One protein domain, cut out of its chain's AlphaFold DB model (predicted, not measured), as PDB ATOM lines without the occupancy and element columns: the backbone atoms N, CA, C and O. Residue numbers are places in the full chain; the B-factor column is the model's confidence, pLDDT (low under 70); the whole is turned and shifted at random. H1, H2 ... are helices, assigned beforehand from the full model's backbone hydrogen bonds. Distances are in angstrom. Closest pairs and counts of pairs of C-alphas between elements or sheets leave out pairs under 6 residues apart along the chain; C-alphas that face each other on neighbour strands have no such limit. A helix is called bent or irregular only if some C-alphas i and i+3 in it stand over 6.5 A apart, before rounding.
ATOM      1  N   ARG A  39     127.111 183.321 182.802       80.69
ATOM      2  CA  ARG A  39     128.319 183.581 183.603       80.69
ATOM      3  C   ARG A  39     129.552 183.097 182.847       80.69
ATOM      4  O   ARG A  39     129.508 182.063 182.187       80.69
ATOM      5  N   ALA A  40     130.655 183.833 182.969       83.38
ATOM      6  CA  ALA A  40     131.933 183.401 182.419       83.38
ATOM      7  C   ALA A  40     132.518 182.262 183.268       83.38
ATOM      8  O   ALA A  40     132.585 182.371 184.491       83.38
ATOM      9  N   VAL A  41     132.965 181.199 182.601       86.31
ATOM     10  CA  VAL A  41     133.717 180.093 183.201       86.31
ATOM     11  C   VAL A  41     135.111 180.102 182.594       86.31
ATOM     12  O   VAL A  41     135.262 180.228 181.378       86.31
ATOM     13  N   LEU A  42     136.129 180.005 183.445       92.00
ATOM     14  CA  LEU A  42     137.507 179.872 182.991       92.00
ATOM     15  C   LEU A  42     137.748 178.434 182.536       92.00
ATOM     16  O   LEU A  42     137.466 177.493 183.272       92.00
ATOM     17  N   VAL A  43     138.281 178.291 181.326       91.62
ATOM     18  CA  VAL A  43     138.666 177.006 180.738       91.62
ATOM     19  C   VAL A  43     140.177 177.039 180.494       91.62
ATOM     20  O   VAL A  43     140.663 178.050 179.973       91.62
ATOM     21  N   PRO A  44     140.927 175.987 180.871       94.56
ATOM     22  CA  PRO A  44     142.354 175.887 180.580       94.56
ATOM     23  C   PRO A  44     142.665 176.053 179.083       94.56
ATOM     24  O   PRO A  44     141.886 175.637 178.223       94.56
ATOM     25  N   ILE A  45     143.796 176.693 178.768       94.19
ATOM     26  CA  ILE A  45     144.163 177.040 177.382       94.19
ATOM     27  C   ILE A  45     144.384 175.782 176.538       94.19
ATOM     28  O   ILE A  45     143.898 175.707 175.416       94.19
ATOM     29  N   ASP A  46     145.043 174.777 177.099       96.00
ATOM     30  CA  ASP A  46     145.291 173.478 176.475       96.00
ATOM     31  C   ASP A  46     143.992 172.751 176.091       96.00
ATOM     32  O   ASP A  46     143.902 172.160 175.014       96.00
ATOM     33  N   VAL A  47     142.948 172.862 176.916       94.81
ATOM     34  CA  VAL A  47     141.613 172.330 176.597       94.81
ATOM     35  C   VAL A  47     140.995 173.081 175.415       94.81
ATOM     36  O   VAL A  47     140.420 172.464 174.517       94.81
ATOM     37  N   LEU A  48     141.123 174.410 175.369       94.94
ATOM     38  CA  LEU A  48     140.648 175.206 174.231       94.94
ATOM     39  C   LEU A  48     141.419 174.871 172.946       94.94
ATOM     40  O   LEU A  48     140.808 174.745 171.881       94.94
ATOM     41  N   ASP A  49     142.730 174.663 173.038       96.31
ATOM     42  CA  ASP A  49     143.570 174.265 171.908       96.31
ATOM     43  C   ASP A  49     143.158 172.889 171.368       96.31
ATOM     44  O   ASP A  49     142.997 172.718 170.155       96.31
ATOM     45  N   ALA A  50     142.878 171.930 172.258       96.62
ATOM     46  CA  ALA A  50     142.375 170.606 171.891       96.62
ATOM     47  C   ALA A  50     141.023 170.667 171.157       96.62
ATOM     48  O   ALA A  50     140.759 169.869 170.255       96.62
ATOM     49  N   LEU A  51     140.171 171.646 171.473       96.44
ATOM     50  CA  LEU A  51     138.900 171.874 170.778       96.44
ATOM     51  C   LEU A  51     139.066 172.521 169.391       96.44
ATOM     52  O   LEU A  51     138.144 172.449 168.570       96.44
ATOM     53  N   GLY A  52     140.222 173.123 169.097       96.94
ATOM     54  CA  GLY A  52     140.510 173.854 167.859       96.94
ATOM     55  C   GLY A  52     140.152 173.095 166.573       96.94
ATOM     56  O   GLY A  52     139.333 173.592 165.791       96.94
ATOM     57  N   PRO A  53     140.680 171.876 166.344       97.44
ATOM     58  CA  PRO A  53     140.377 171.088 165.146       97.44
ATOM     59  C   PRO A  53     138.884 170.761 165.000       97.44
ATOM     60  O   PRO A  53     138.324 170.788 163.899       97.44
ATOM     61  N   HIS A  54     138.210 170.485 166.117       97.50
ATOM     62  CA  HIS A  54     136.788 170.149 166.136       97.50
ATOM     63  C   HIS A  54     135.898 171.364 165.852       97.50
ATOM     64  O   HIS A  54     134.848 171.208 165.217       97.50
ATOM     65  N   ALA A  55     136.316 172.551 166.294       96.31
ATOM     66  CA  ALA A  55     135.641 173.815 166.030       96.31
ATOM     67  C   ALA A  55     135.816 174.230 164.563       96.31
ATOM     68  O   ALA A  55     134.832 174.544 163.891       96.31
ATOM     69  N   ALA A  56     137.040 174.114 164.033       95.69
ATOM     70  CA  ALA A  56     137.358 174.402 162.637       95.69
ATOM     71  C   ALA A  56     136.534 173.540 161.670       95.69
ATOM     72  O   ALA A  56     135.915 174.070 160.749       95.69
ATOM     73  N   LYS A  57     136.429 172.228 161.932       96.50
ATOM     74  CA  LYS A  57     135.599 171.302 161.137       96.50
ATOM     75  C   LYS A  57     134.122 171.721 161.068       96.50
ATOM     76  O   LYS A  57     133.434 171.366 160.117       96.50
ATOM     77  N   ARG A  58     133.633 172.446 162.076       93.69
ATOM     78  CA  ARG A  58     132.230 172.868 162.218       93.69
ATOM     79  C   ARG A  58     131.992 174.334 161.849       93.69
ATOM     80  O   ARG A  58     130.850 174.776 161.898       93.69
ATOM     81  N   GLY A  59     133.035 175.093 161.508       93.50
ATOM     82  CA  GLY A  59     132.915 176.521 161.199       93.50
ATOM     83  C   GLY A  59     132.441 177.380 162.380       93.50
ATOM     84  O   GLY A  59     131.848 178.434 162.167       93.50
ATOM     85  N   VAL A  60     132.679 176.941 163.620       92.69
ATOM     86  CA  VAL A  60     132.304 177.674 164.843       92.69
ATOM     87  C   VAL A  60     133.543 178.135 165.605       92.69
ATOM     88  O   VAL A  60     134.637 177.609 165.414       92.69
ATOM     89  N   SER A  61     133.388 179.119 166.496       93.69
ATOM     90  CA  SER A  61     134.477 179.494 167.401       93.69
ATOM     91  C   SER A  61     134.720 178.404 168.444       93.69
ATOM     92  O   SER A  61     133.790 177.705 168.841       93.69
ATOM     93  N   VAL A  62     135.952 178.303 168.944       95.38
ATOM     94  CA  VAL A  62     136.323 177.355 170.011       95.38
ATOM     95  C   VAL A  62     135.439 177.537 171.248       95.38
ATOM     96  O   VAL A  62     134.819 176.587 171.710       95.38
ATOM     97  N   ASN A  63     135.266 178.780 171.710       92.56
ATOM     98  CA  ASN A  63     134.358 179.099 172.819       92.56
ATOM     99  C   ASN A  63     132.890 178.770 172.489       92.56
ATOM    100  O   ASN A  63     132.102 178.437 173.370       92.56
ATOM    101  N   GLY A  64     132.510 178.881 171.212       90.75
ATOM    102  CA  GLY A  64     131.207 178.457 170.709       90.75
ATOM    103  C   GLY A  64     131.001 176.956 170.846       90.75
ATOM    104  O   GLY A  64     129.957 176.536 171.335       90.75
ATOM    105  N   LEU A  65     132.009 176.172 170.468       94.62
ATOM    106  CA  LEU A  65     131.994 174.722 170.595       94.62
ATOM    107  C   LEU A  65     132.001 174.277 172.061       94.62
ATOM    108  O   LEU A  65     131.196 173.430 172.421       94.62
ATOM    109  N   ALA A  66     132.850 174.870 172.904       94.31
ATOM    110  CA  ALA A  66     132.894 174.562 174.333       94.31
ATOM    111  C   ALA A  66     131.520 174.766 174.989       94.31
ATOM    112  O   ALA A  66     131.014 173.881 175.675       94.31
ATOM    113  N   ARG A  67     130.868 175.902 174.703       91.62
ATOM    114  CA  ARG A  67     129.504 176.167 175.172       91.62
ATOM    115  C   ARG A  67     128.508 175.143 174.634       91.62
ATOM    116  O   ARG A  67     127.696 174.652 175.404       91.62
ATOM    117  N   LEU A  68     128.567 174.838 173.336       92.06
ATOM    118  CA  LEU A  68     127.660 173.876 172.710       92.06
ATOM    119  C   LEU A  68     127.754 172.506 173.387       92.06
ATOM    120  O   LEU A  68     126.726 171.947 173.730       92.06
ATOM    121  N   ILE A  69     128.970 172.013 173.633       94.44
ATOM    122  CA  ILE A  69     129.199 170.732 174.312       94.44
ATOM    123  C   ILE A  69     128.545 170.733 175.695       94.44
ATOM    124  O   ILE A  69     127.772 169.831 175.998       94.44
ATOM    125  N   VAL A  70     128.814 171.756 176.515       93.38
ATOM    126  CA  VAL A  70     128.258 171.842 177.875       93.38
ATOM    127  C   VAL A  70     126.731 171.913 177.849       93.38
ATOM    128  O   VAL A  70     126.085 171.189 178.598       93.38
ATOM    129  N   CYS A  71     126.147 172.742 176.977       92.94
ATOM    130  CA  CYS A  71     124.694 172.829 176.835       92.94
ATOM    131  C   CYS A  71     124.093 171.484 176.416       92.94
ATOM    132  O   CYS A  71     123.183 171.012 177.079       92.94
ATOM    133  N   THR A  72     124.649 170.823 175.398       94.81
ATOM    134  CA  THR A  72     124.158 169.518 174.930       94.81
ATOM    135  C   THR A  72     124.229 168.446 176.017       94.81
ATOM    136  O   THR A  72     123.265 167.715 176.205       94.81
ATOM    137  N   VAL A  73     125.331 168.368 176.772       95.56
ATOM    138  CA  VAL A  73     125.468 167.396 177.873       95.56
ATOM    139  C   VAL A  73     124.401 167.614 178.949       95.56
ATOM    140  O   VAL A  73     123.859 166.644 179.476       95.56
ATOM    141  N   VAL A  74     124.077 168.869 179.262       95.44
ATOM    142  CA  VAL A  74     123.014 169.206 180.220       95.44
ATOM    143  C   VAL A  74     121.633 168.887 179.643       95.44
ATOM    144  O   VAL A  74     120.839 168.224 180.308       95.44
ATOM    145  N   ASP A  75     121.358 169.324 178.414       94.69
ATOM    146  CA  ASP A  75     120.052 169.193 177.760       94.69
ATOM    147  C   ASP A  75     119.665 167.723 177.529       94.69
ATOM    148  O   ASP A  75     118.497 167.357 177.653       94.69
ATOM    149  N   GLU A  76     120.643 166.865 177.232       95.88
ATOM    150  CA  GLU A  76     120.440 165.429 177.009       95.88
ATOM    151  C   GLU A  76     120.548 164.591 178.296       95.88
ATOM    152  O   GLU A  76     120.429 163.368 178.246       95.88
ATOM    153  N   GLY A  77     120.759 165.216 179.462       93.62
ATOM    154  CA  GLY A  77     120.864 164.506 180.741       93.62
ATOM    155  C   GLY A  77     122.089 163.591 180.840       93.62
ATOM    156  O   GLY A  77     122.053 162.589 181.549       93.62
ATOM    157  N   MET A  78     123.173 163.922 180.135       95.06
ATOM    158  CA  MET A  78     124.391 163.106 180.044       95.06
ATOM    159  C   MET A  78     125.449 163.460 181.095       95.06
ATOM    160  O   MET A  78     126.573 162.977 181.004       95.06
ATOM    161  N   ILE A  79     125.128 164.319 182.068       93.12
ATOM    162  CA  ILE A  79     126.103 164.812 183.054       93.12
ATOM    163  C   ILE A  79     126.759 163.641 183.790       93.12
ATOM    164  O   ILE A  79     127.977 163.510 183.739       93.12
ATOM    165  N   ASP A  80     125.956 162.779 184.414       92.12
ATOM    166  CA  ASP A  80     126.479 161.666 185.208       92.12
ATOM    167  C   ASP A  80     127.217 160.661 184.322       92.12
ATOM    168  O   ASP A  80     128.322 160.267 184.650       92.12
ATOM    169  N   ALA A  81     126.695 160.353 183.131       88.94
ATOM    170  CA  ALA A  81     127.360 159.449 182.191       88.94
ATOM    171  C   ALA A  81     128.747 159.955 181.749       88.94
ATOM    172  O   ALA A  81     129.704 159.189 181.716       88.94
ATOM    173  N   VAL A  82     128.880 161.251 181.442       89.94
ATOM    174  CA  VAL A  82     130.166 161.855 181.054       89.94
ATOM    175  C   VAL A  82     131.143 161.890 182.232       89.94
ATOM    176  O   VAL A  82     132.344 161.717 182.032       89.94
ATOM    177  N   LEU A  83     130.648 162.132 183.449       87.88
ATOM    178  CA  LEU A  83     131.480 162.147 184.654       87.88
ATOM    179  C   LEU A  83     131.894 160.734 185.093       87.88
ATOM    180  O   LEU A  83     133.038 160.546 185.503       87.88
ATOM    181  N   ASP A  84     131.008 159.752 184.958       86.25
ATOM    182  CA  ASP A  84     131.240 158.352 185.317       86.25
ATOM    183  C   ASP A  84     132.177 157.657 184.317       86.25
ATOM    184  O   ASP A  84     133.064 156.912 184.730       86.25
ATOM    185  N   ASP A  85     132.077 157.959 183.017       74.50
ATOM    186  CA  ASP A  85     133.055 157.503 182.012       74.50
ATOM    187  C   ASP A  85     134.457 158.090 182.272       74.50
ATOM    188  O   ASP A  85     135.471 157.509 181.880       74.50
ATOM    189  N   ALA A  86     134.531 159.231 182.964       60.09
ATOM    190  CA  ALA A  86     135.776 159.853 183.394       60.09
ATOM    191  C   ALA A  86     136.260 159.370 184.777       60.09
ATOM    192  O   ALA A  86     137.274 159.877 185.254       60.09
ATOM    193  N   ALA A  87     135.610 158.385 185.418       53.97
ATOM    194  CA  ALA A  87     135.947 157.889 186.762       53.97
ATOM    195  C   ALA A  87     137.338 157.219 186.898       53.97
ATOM    196  O   ALA A  87     137.684 156.715 187.967       53.97
ATOM    197  N   GLU A  88     138.189 157.281 185.870       54.91
ATOM    198  CA  GLU A  88     139.646 157.117 186.001       54.91
ATOM    199  C   GLU A  88     140.375 158.422 186.405       54.91
ATOM    200  O   GLU A  88     141.605 158.483 186.422       54.91
ATOM    201  N   TRP A  89     139.656 159.493 186.759       51.91
ATOM    202  CA  TRP A  89     140.242 160.756 187.219       51.91
ATOM    203  C   TRP A  89     140.540 160.744 188.731       51.91
ATOM    204  O   TRP A  89     139.812 161.324 189.534       51.91
ATOM    205  N   GLY A  90     141.676 160.131 189.100       48.31
ATOM    206  CA  GLY A  90     142.481 160.561 190.257       48.31
ATOM    207  C   GLY A  90     142.684 159.580 191.423       48.31
ATOM    208  O   GLY A  90     142.174 159.804 192.518       48.31
ATOM    209  N   GLN A  91     143.570 158.592 191.251       40.78
ATOM    210  CA  GLN A  91     144.614 158.316 192.252       40.78
ATOM    211  C   GLN A  91     145.981 158.570 191.601       40.78
ATOM    212  O   GLN A  91     146.538 157.670 190.976       40.78
ATOM    213  N   ALA A  92     146.489 159.798 191.727       39.66
ATOM    214  CA  ALA A  92     147.912 160.155 191.675       39.66
ATOM    215  C   ALA A  92     148.093 161.582 192.205       39.66
ATOM    216  O   ALA A  92     147.402 162.486 191.684       39.66
TER     217      ALA A  92
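This is residues 39 to 92 of the 92 residues of an uncharacterized protein of Erythrobacter sp. SCN 68-10 (UniProt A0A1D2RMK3). Three helices make an open arch, with H2 as the crossbar, H1 packed across its first end and the short H3 turning off at its other end. H1 and H3 keep apart, and residues 83 to 92, of which 83 to 85 belong to H3, stick out as a free tail. The printed part has 54 residues with three named helices in the order H1, H2, H3 and no named strand, and its class is all helix. It is loose, with a radius of gyration of the C-alphas of 12.8 A, and spans 35 by 28 by 25 A.

Residues 39 to 44 come before the first named helix. H1 is residues 45 to 58, 19.7 A from first to last C-alpha, and begins with C-alpha 45 at (144.163, 177.040, 177.382). H1 is irregular: C-alphas 50 and 53 are 7.1 A apart, where about 5 A is found in a regular helix. H2 is residues 62 to 75, 19.8 A long, and begins with C-alpha 62 at (136.323, 177.355, 170.011). H3 is residues 79 to 85, 10.1 A long, and ends with C-alpha 85 at (133.055, 157.503, 182.012). Residues 86 to 92 follow it.

H1 and H2 touch, with 11 pairs of C-alphas within 8 A. H2 touches H1 with residues 62 to 66 alone. Their closest C-alphas, those of Ala 55 and Val 62, are 5.4 A apart. The lines of H1 and H2 are about perpendicular, at 86 degrees. H2 and H3 are close but not clearly touching, with 2 pairs of C-alphas within 8 A. Their closest C-alphas are those of Val 73 and Ile 79, 5.8 A apart. The lines of H2 and H3 are about perpendicular, at 79 degrees. H1 and H3 are apart. In H2 and H3 every O i to N i+4 pair is within hydrogen-bond range, and in H1 7 of 10 are.

The two C-alphas farthest apart are those of Gly 59 and Gln 91, at 37.8 A. The first and last printed C-alphas, of Arg 39 and Ala 92, are 31.6 A apart. Without the stretch that stands free, the body has 44 residues, spans 26 by 22 by 19 A and has a radius of gyration of 11.1 A. The printed part has no cut, and Ala 92 is the chain's last residue. The links from H1 to H2 and from H2 to H3 are tight, with 3 residues each. The mean pLDDT of the printed part is 87.2, and residues 86 to 92 are under 70.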